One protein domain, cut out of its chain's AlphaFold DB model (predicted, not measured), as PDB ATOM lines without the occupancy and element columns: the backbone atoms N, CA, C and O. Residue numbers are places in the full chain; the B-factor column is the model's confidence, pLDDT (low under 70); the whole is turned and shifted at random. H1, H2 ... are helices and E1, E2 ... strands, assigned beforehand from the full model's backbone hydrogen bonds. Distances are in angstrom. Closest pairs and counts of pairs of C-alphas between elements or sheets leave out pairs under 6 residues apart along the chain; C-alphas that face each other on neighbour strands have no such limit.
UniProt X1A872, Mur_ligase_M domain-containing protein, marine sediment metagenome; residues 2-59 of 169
ATOM      1  N   LEU A   2     139.863 199.166 124.476       96.31
ATOM      2  CA  LEU A   2     140.069 200.582 124.105       96.31
ATOM      3  C   LEU A   2     138.805 201.292 123.596       96.31
ATOM      4  O   LEU A   2     138.459 202.346 124.108       96.31
ATOM      5  N   LYS A   3     138.057 200.673 122.670       95.25
ATOM      6  CA  LYS A   3     136.760 201.210 122.220       95.25
ATOM      7  C   LYS A   3     135.797 201.492 123.379       95.25
ATOM      8  O   LYS A   3     135.142 202.518 123.364       95.25
ATOM      9  N   ALA A   4     135.693 200.581 124.346       94.94
ATOM     10  CA  ALA A   4     134.779 200.750 125.473       94.94
ATOM     11  C   ALA A   4     135.207 201.931 126.356       94.94
ATOM     12  O   ALA A   4     134.360 202.724 126.728       94.94
ATOM     13  N   ILE A   5     136.514 202.084 126.603       96.94
ATOM     14  CA  ILE A   5     137.066 203.225 127.349       96.94
ATOM     15  C   ILE A   5     136.736 204.542 126.636       96.94
ATOM     16  O   ILE A   5     136.179 205.442 127.246       96.94
ATOM     17  N   PHE A   6     137.008 204.647 125.333       96.50
ATOM     18  CA  PHE A   6     136.696 205.868 124.587       96.50
ATOM     19  C   PHE A   6     135.194 206.174 124.533       96.50
ATOM     20  O   PHE A   6     134.808 207.335 124.597       96.50
ATOM     21  N   GLN A   7     134.348 205.147 124.425       94.31
ATOM     22  CA  GLN A   7     132.896 205.326 124.437       94.31
ATOM     23  C   GLN A   7     132.364 205.775 125.798       94.31
ATOM     24  O   GLN A   7     131.433 206.575 125.828       94.31
ATOM     25  N   GLU A   8     132.949 205.290 126.893       97.12
ATOM     26  CA  GLU A   8     132.613 205.745 128.247       97.12
ATOM     27  C   GLU A   8     132.917 207.242 128.412       97.12
ATOM     28  O   GLU A   8     132.118 207.981 128.979       97.12
ATOM     29  N   GLU A   9     134.005 207.718 127.799       97.19
ATOM     30  CA  GLU A   9     134.374 209.141 127.740       97.19
ATOM     31  C   GLU A   9     133.585 209.946 126.680       97.19
ATOM     32  O   GLU A   9     133.873 211.114 126.424       97.19
ATOM     33  N   GLY A  10     132.577 209.341 126.043       96.38
ATOM     34  CA  GLY A  10     131.687 210.012 125.093       96.38
ATOM     35  C   GLY A  10     132.220 210.142 123.663       96.38
ATOM     36  O   GLY A  10     131.576 210.792 122.837       96.38
ATOM     37  N   TYR A  11     133.347 209.509 123.330       96.62
ATOM     38  CA  TYR A  11     133.915 209.556 121.983       96.62
ATOM     39  C   TYR A  11     133.334 208.492 121.054       96.62
ATOM     40  O   TYR A  11     133.192 207.308 121.393       96.62
ATOM     41  N   ARG A  12     133.094 208.881 119.801       96.06
ATOM     42  CA  ARG A  12     132.729 207.950 118.735       96.06
ATOM     43  C   ARG A  12     133.962 207.185 118.291       96.06
ATOM     44  O   ARG A  12     134.902 207.745 117.741       96.06
ATOM     45  N   THR A  13     133.957 205.877 118.513       96.81
ATOM     46  CA  THR A  13     135.117 205.029 118.233       96.81
ATOM     47  C   THR A  13     134.725 203.839 117.390       96.81
ATOM     48  O   THR A  13     133.888 203.028 117.797       96.81
ATOM     49  N   GLY A  14     135.380 203.691 116.245       97.06
ATOM     50  CA  GLY A  14     135.249 202.481 115.452       97.06
ATOM     51  C   GLY A  14     136.330 201.453 115.778       97.06
ATOM     52  O   GLY A  14     137.369 201.758 116.368       97.06
ATOM     53  N   LEU A  15     136.047 200.205 115.424       97.38
ATOM     54  CA  LEU A  15     136.860 199.040 115.762       97.38
ATOM     55  C   LEU A  15     137.053 198.196 114.513       97.38
ATOM     56  O   LEU A  15     136.058 197.814 113.913       97.38
ATOM     57  N   LEU A  16     138.288 197.864 114.154       97.56
ATOM     58  CA  LEU A  16     138.593 196.953 113.051       97.56
ATOM     59  C   LEU A  16     139.370 195.752 113.592       97.56
ATOM     60  O   LEU A  16     140.440 195.927 114.171       97.56
ATOM     61  N   GLY A  17     138.862 194.536 113.440       95.06
ATOM     62  CA  GLY A  17     139.532 193.378 114.028       95.06
ATOM     63  C   GLY A  17     138.966 192.039 113.605       95.06
ATOM     64  O   GLY A  17     138.162 191.940 112.682       95.06
ATOM     65  N   THR A  18     139.410 190.985 114.285       93.00
ATOM     66  CA  THR A  18     139.100 189.601 113.905       93.00
ATOM     67  C   THR A  18     137.627 189.243 114.105       93.00
ATOM     68  O   THR A  18     137.049 188.555 113.271       93.00
ATOM     69  N   ALA A  19     137.001 189.700 115.193       91.25
ATOM     70  CA  ALA A  19     135.618 189.327 115.498       91.25
ATOM     71  C   ALA A  19     134.601 190.103 114.648       91.25
ATOM     72  O   ALA A  19     133.636 189.539 114.137       91.25
ATOM     73  N   GLN A  20     134.807 191.410 114.519       93.19
ATOM     74  CA  GLN A  20     133.866 192.314 113.872       93.19
ATOM     75  C   GLN A  20     134.540 193.638 113.531       93.19
ATOM     76  O   GLN A  20     135.516 194.034 114.173       93.19
ATOM     77  N   ASN A  21     133.952 194.335 112.564       95.06
ATOM     78  CA  ASN A  21     134.277 195.709 112.230       95.06
ATOM     79  C   ASN A  21     133.096 196.605 112.621       95.06
ATOM     80  O   ASN A  21     131.961 196.338 112.230       95.06
ATOM     81  N   ILE A  22     133.361 197.653 113.394       94.56
ATOM     82  CA  ILE A  22     132.376 198.639 113.840       94.56
ATOM     83  C   ILE A  22     132.728 199.982 113.211       94.56
ATOM     84  O   ILE A  22     133.800 200.534 113.482       94.56
ATOM     85  N   ILE A  23     131.825 200.493 112.380       93.56
ATOM     86  CA  ILE A  23     131.983 201.722 111.598       93.56
ATOM     87  C   ILE A  23     130.750 202.581 111.882       93.56
ATOM     88  O   ILE A  23     129.648 202.217 111.477       93.56
ATOM     89  N   GLY A  24     130.937 203.653 112.659       86.56
ATOM     90  CA  GLY A  24     129.860 204.369 113.352       86.56
ATOM     91  C   GLY A  24     128.894 203.414 114.055       86.56
ATOM     92  O   GLY A  24     129.302 202.698 114.970       86.56
ATOM     93  N   ASP A  25     127.642 203.387 113.603       86.25
ATOM     94  CA  ASP A  25     126.579 202.550 114.179       86.25
ATOM     95  C   ASP A  25     126.473 201.158 113.521       86.25
ATOM     96  O   ASP A  25     125.732 200.293 113.992       86.25
ATOM     97  N   ASN A  26     127.230 200.908 112.447       91.06
ATOM     98  CA  ASN A  26     127.191 199.648 111.711       91.06
ATOM     99  C   ASN A  26     128.147 198.621 112.319       91.06
ATOM    100  O   ASN A  26     129.343 198.879 112.476       91.06
ATOM    101  N   ILE A  27     127.630 197.421 112.590       93.06
ATOM    102  CA  ILE A  27     128.409 196.264 113.045       93.06
ATOM    103  C   ILE A  27     128.424 195.229 111.923       93.06
ATOM    104  O   ILE A  27     127.390 194.661 111.576       93.06
ATOM    105  N   ASN A  28     129.609 194.966 111.380       91.50
ATOM    106  CA  ASN A  28     129.824 194.020 110.293       91.50
ATOM    107  C   ASN A  28     130.678 192.844 110.772       91.50
ATOM    108  O   ASN A  28     131.633 193.028 111.532       91.50
ATOM    109  N   SER A  29     130.386 191.635 110.291       90.44
ATOM    110  CA  SER A  29     131.289 190.501 110.486       90.44
ATOM    111  C   SER A  29     132.610 190.743 109.753       90.44
ATOM    112  O   SER A  29     132.646 191.319 108.663       90.44
ATOM    113  N   SER A  30     133.715 190.322 110.365       89.81
ATOM    114  CA  SER A  30     135.036 190.472 109.762       89.81
ATOM    115  C   SER A  30     135.421 189.221 108.977       89.81
ATOM    116  O   SER A  30     135.250 188.103 109.457       89.81
ATOM    117  N   GLN A  31     135.953 189.403 107.768       88.38
ATOM    118  CA  GLN A  31     136.477 188.297 106.957       88.38
ATOM    119  C   GLN A  31     137.950 187.986 107.262       88.38
ATOM    120  O   GLN A  31     138.431 186.898 106.959       88.38
ATOM    121  N   MET A  32     138.684 188.941 107.838       91.75
ATOM    122  CA  MET A  32     140.094 188.804 108.197       91.75
ATOM    123  C   MET A  32     140.478 189.840 109.254       91.75
ATOM    124  O   MET A  32     139.949 190.945 109.253       91.75
ATOM    125  N   THR A  33     141.465 189.526 110.097       92.06
ATOM    126  CA  THR A  33     141.940 190.418 111.173       92.06
ATOM    127  C   THR A  33     142.288 191.826 110.691       92.06
ATOM    128  O   THR A  33     141.984 192.807 111.360       92.06
ATOM    129  N   THR A  34     142.925 191.930 109.521       95.88
ATOM    130  CA  THR A  34     143.310 193.207 108.914       95.88
ATOM    131  C   THR A  34     143.022 193.164 107.416       95.88
ATOM    132  O   THR A  34     143.626 192.360 106.695       95.88
ATOM    133  N   MET A  35     142.103 194.026 106.979       94.38
ATOM    134  CA  MET A  35     141.621 194.150 105.598       94.38
ATOM    135  C   MET A  35     142.733 194.507 104.602       94.38
ATOM    136  O   MET A  35     143.778 195.030 104.994       94.38
ATOM    137  N   GLU A  36     142.497 194.236 103.313       96.06
ATOM    138  CA  GLU A  36     143.367 194.686 102.217       96.06
ATOM    139  C   GLU A  36     143.453 196.219 102.157       96.06
ATOM    140  O   GLU A  36     142.528 196.910 102.583       96.06
ATOM    141  N   SER A  37     144.549 196.767 101.616       96.94
ATOM    142  CA  SER A  37     144.855 198.205 101.739       96.94
ATOM    143  C   SER A  37     143.742 199.120 101.226       96.94
ATOM    144  O   SER A  37     143.439 200.134 101.850       96.94
ATOM    145  N   ILE A  38     143.126 198.770 100.091       96.44
ATOM    146  CA  ILE A  38     142.066 199.578  99.469       96.44
ATOM    147  C   ILE A  38     140.811 199.573 100.346       96.44
ATOM    148  O   ILE A  38     140.248 200.635 100.618       96.44
ATOM    149  N   ASP A  39     140.404 198.398 100.825       95.44
ATOM    150  CA  ASP A  39     139.226 198.247 101.678       95.44
ATOM    151  C   ASP A  39     139.440 198.897 103.045       95.44
ATOM    152  O   ASP A  39     138.542 199.561 103.564       95.44
ATOM    153  N   LEU A  40     140.652 198.788 103.595       97.00
ATOM    154  CA  LEU A  40     141.042 199.461 104.826       97.00
ATOM    155  C   LEU A  40     140.940 200.983 104.679       97.00
ATOM    156  O   LEU A  40     140.284 201.625 105.492       97.00
ATOM    157  N   GLN A  41     141.533 201.571 103.636       97.69
ATOM    158  CA  GLN A  41     141.475 203.022 103.414       97.69
ATOM    159  C   GLN A  41     140.048 203.511 103.142       97.69
ATOM    160  O   GLN A  41     139.644 204.552 103.659       97.69
ATOM    161  N   LYS A  42     139.253 202.743 102.385       96.31
ATOM    162  CA  LYS A  42     137.828 203.030 102.177       96.31
ATOM    163  C   LYS A  42     137.060 203.018 103.499       96.31
ATOM    164  O   LYS A  42     136.283 203.933 103.753       96.31
ATOM    165  N   THR A  43     137.322 202.029 104.348       96.12
ATOM    166  CA  THR A  43     136.696 201.909 105.668       96.12
ATOM    167  C   THR A  43     137.094 203.061 106.587       96.12
ATOM    168  O   THR A  43     136.236 203.670 107.215       96.12
ATOM    169  N   LEU A  44     138.381 203.418 106.641       97.12
ATOM    170  CA  LEU A  44     138.855 204.559 107.432       97.12
ATOM    171  C   LEU A  44     138.218 205.872 106.958       97.12
ATOM    172  O   LEU A  44     137.824 206.694 107.781       97.12
ATOM    173  N   LYS A  45     138.058 206.052 105.642       97.06
ATOM    174  CA  LYS A  45     137.327 207.191 105.080       97.06
ATOM    175  C   LYS A  45     135.864 207.206 105.538       97.06
ATOM    176  O   LYS A  45     135.385 208.253 105.958       97.06
ATOM    177  N   GLU A  46     135.179 206.067 105.504       96.38
ATOM    178  CA  GLU A  46     133.797 205.954 105.987       96.38
ATOM    179  C   GLU A  46     133.687 206.300 107.482       96.38
ATOM    180  O   GLU A  46     132.784 207.028 107.884       96.38
ATOM    181  N   MET A  47     134.640 205.859 108.310       96.94
ATOM    182  CA  MET A  47     134.690 206.225 109.733       96.94
ATOM    183  C   MET A  47     134.803 207.744 109.925       96.94
ATOM    184  O   MET A  47     134.130 208.300 110.792       96.94
ATOM    185  N   VAL A  48     135.608 208.426 109.102       96.00
ATOM    186  CA  VAL A  48     135.705 209.897 109.108       96.00
ATOM    187  C   VAL A  48     134.381 210.541 108.685       96.00
ATOM    188  O   VAL A  48     133.910 211.461 109.351       96.00
ATOM    189  N   GLU A  49     133.745 210.050 107.619       96.56
ATOM    190  CA  GLU A  49     132.446 210.557 107.141       96.56
ATOM    191  C   GLU A  49     131.334 210.386 108.189       96.56
ATOM    192  O   GLU A  49     130.467 211.252 108.329       96.56
ATOM    193  N   GLN A  50     131.401 209.320 108.989       95.62
ATOM    194  CA  GLN A  50     130.494 209.060 110.112       95.62
ATOM    195  C   GLN A  50     130.894 209.763 111.419       95.62
ATOM    196  O   GLN A  50     130.219 209.610 112.444       95.62
ATOM    197  N   LYS A  51     131.932 210.610 111.373       95.06
ATOM    198  CA  LYS A  51     132.421 211.420 112.496       95.06
ATOM    199  C   LYS A  51     132.889 210.573 113.682       95.06
ATOM    200  O   LYS A  51     132.571 210.887 114.826       95.06
ATOM    201  N   ASN A  52     133.605 209.484 113.414       96.00
ATOM    202  CA  ASN A  52     134.366 208.808 114.459       96.00
ATOM    203  C   ASN A  52     135.571 209.666 114.863       96.00
ATOM    204  O   ASN A  52     136.319 210.127 114.002       96.00
ATOM    205  N   ASP A  53     135.773 209.814 116.168       95.31
ATOM    206  CA  ASP A  53     136.921 210.483 116.777       95.31
ATOM    207  C   ASP A  53     138.154 209.569 116.787       95.31
ATOM    208  O   ASP A  53     139.271 210.018 116.539       95.31
ATOM    209  N   TYR A  54     137.948 208.264 117.021       96.44
ATOM    210  CA  TYR A  54     139.020 207.269 117.103       96.44
ATOM    211  C   TYR A  54     138.758 206.036 116.233       96.44
ATOM    212  O   TYR A  54     137.624 205.576 116.056       96.44
ATOM    213  N   ALA A  55     139.845 205.436 115.748       97.19
ATOM    214  CA  ALA A  55     139.851 204.119 115.125       97.19
ATOM    215  C   ALA A  55     140.817 203.203 115.883       97.19
ATOM    216  O   ALA A  55     142.019 203.454 115.944       97.19
ATOM    217  N   VAL A  56     140.291 202.121 116.453       97.69
ATOM    218  CA  VAL A  56     141.094 201.067 117.081       97.69
ATOM    219  C   VAL A  56     141.172 199.900 116.112       97.69
ATOM    220  O   VAL A  56     140.133 199.426 115.658       97.69
ATOM    221  N   MET A  57     142.373 199.408 115.806       97.44
ATOM    222  CA  MET A  57     142.513 198.289 114.876       97.44
ATOM    223  C   MET A  57     143.507 197.215 115.316       97.44
ATOM    224  O   MET A  57     144.566 197.512 115.867       97.44
ATOM    225  N   GLU A  58     143.182 195.961 115.009       97.62
ATOM    226  CA  GLU A  58     144.119 194.843 115.066       97.62
ATOM    227  C   GLU A  58     144.994 194.832 113.802       97.62
ATOM    228  O   GLU A  58     144.506 194.775 112.669       97.62
ATOM    229  N   VAL A  59     146.316 194.856 113.989       97.44
ATOM    230  CA  VAL A  59     147.290 194.833 112.890       97.44
ATOM    231  C   VAL A  59     148.040 193.505 112.901       97.44
ATOM    232  O   VAL A  59     148.963 193.284 113.687       97.44
TER     233      VAL A  59
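What this domain is: This is residues 2 to 59 of the 169 residues of the protein "Mur_ligase_M domain-containing protein" of marine sediment metagenome (UniProt X1A872). A small sheet of four short strands, E3, E2, E1 and E4, has a helix over each face: the longer H2 on one and the short H1 on the other, both running along the strands. The sheet is nearly flat and stands in the middle of three layers, with edge strand E3 reaching out past the helices. The printed part has 58 residues, with two named helices and four named strands in the order H1, E1, E2, E3, H2, E4; the sheet, in the order E3, E2, E1, E4, is mixed, and so is the class, helices and strands. The whole is compact, with a radius of gyration of the C-alphas of 10.6 A and spans of 30 by 22 by 18 A.

Where its parts are: The strands of the sheet are E1, residues 13 to 16, E2, residues 20 to 23, E3, residues 26 to 29, and E4, residues 54 to 57. E1 is 10.2 A long from first to last C-alpha, E2 9.9 A, E3 10.1 A and E4 9.9 A. H2, residues 37 to 49, is the longest helix at 18.3 A, and H1, residues 2 to 8, measures 10.0 A. C-alpha 2, where H1 begins, is at (140.069, 200.582, 124.105); C-alpha 37, where H2 begins, is at (144.855, 198.205, 101.739); C-alpha 57, where E4 ends, is at (142.513, 198.289, 114.876).

How they stand to each other: E1, E2 and E3 form a meander, each strand the antiparallel neighbour of the one before, with hairpins E1 and E2, and E2 and E3. N 22 and O 15 are within hydrogen-bond range at 2.8 A, and so are N 21 and O 28 at 2.9 A. E4 is parallel to E1, at 18 degrees, with N 16 and O 56 2.8 A apart. E3, H2 and E4 make a split strand-helix-strand unit, two strands running the same way with E2 and E1 between them in the sheet; its crossover is right-handed. H2 is on the sheet at a height of 10.3 A, over E1, along the strands at 13 degrees to E1 on the local plane. The closest C-alphas of H2 and E2 are those of Met 47 and Ile 23, 5.6 A apart. H1 is on the opposite face at a height of 8.6 A, only just over E1 and E4, with 3 C-alphas falling on each, and along the strands at 24 degrees to E1 on the local plane. Its closest C-alphas to E1 are those of Lys 3 and Thr 13, 5.8 A apart. H1 and H2 are apart. In both helices every O i to N i+4 pair is within hydrogen-bond range.

The domain as a whole: The two C-alphas farthest apart, those of Glu 8 and Ile 38, are 30.9 A apart. The printed part has no cut. No link is long; E3 to H2, with 7 residues between them, is short, and the others are tight. The mean pLDDT of the printed part is 95.0, and no printed residue is under 70.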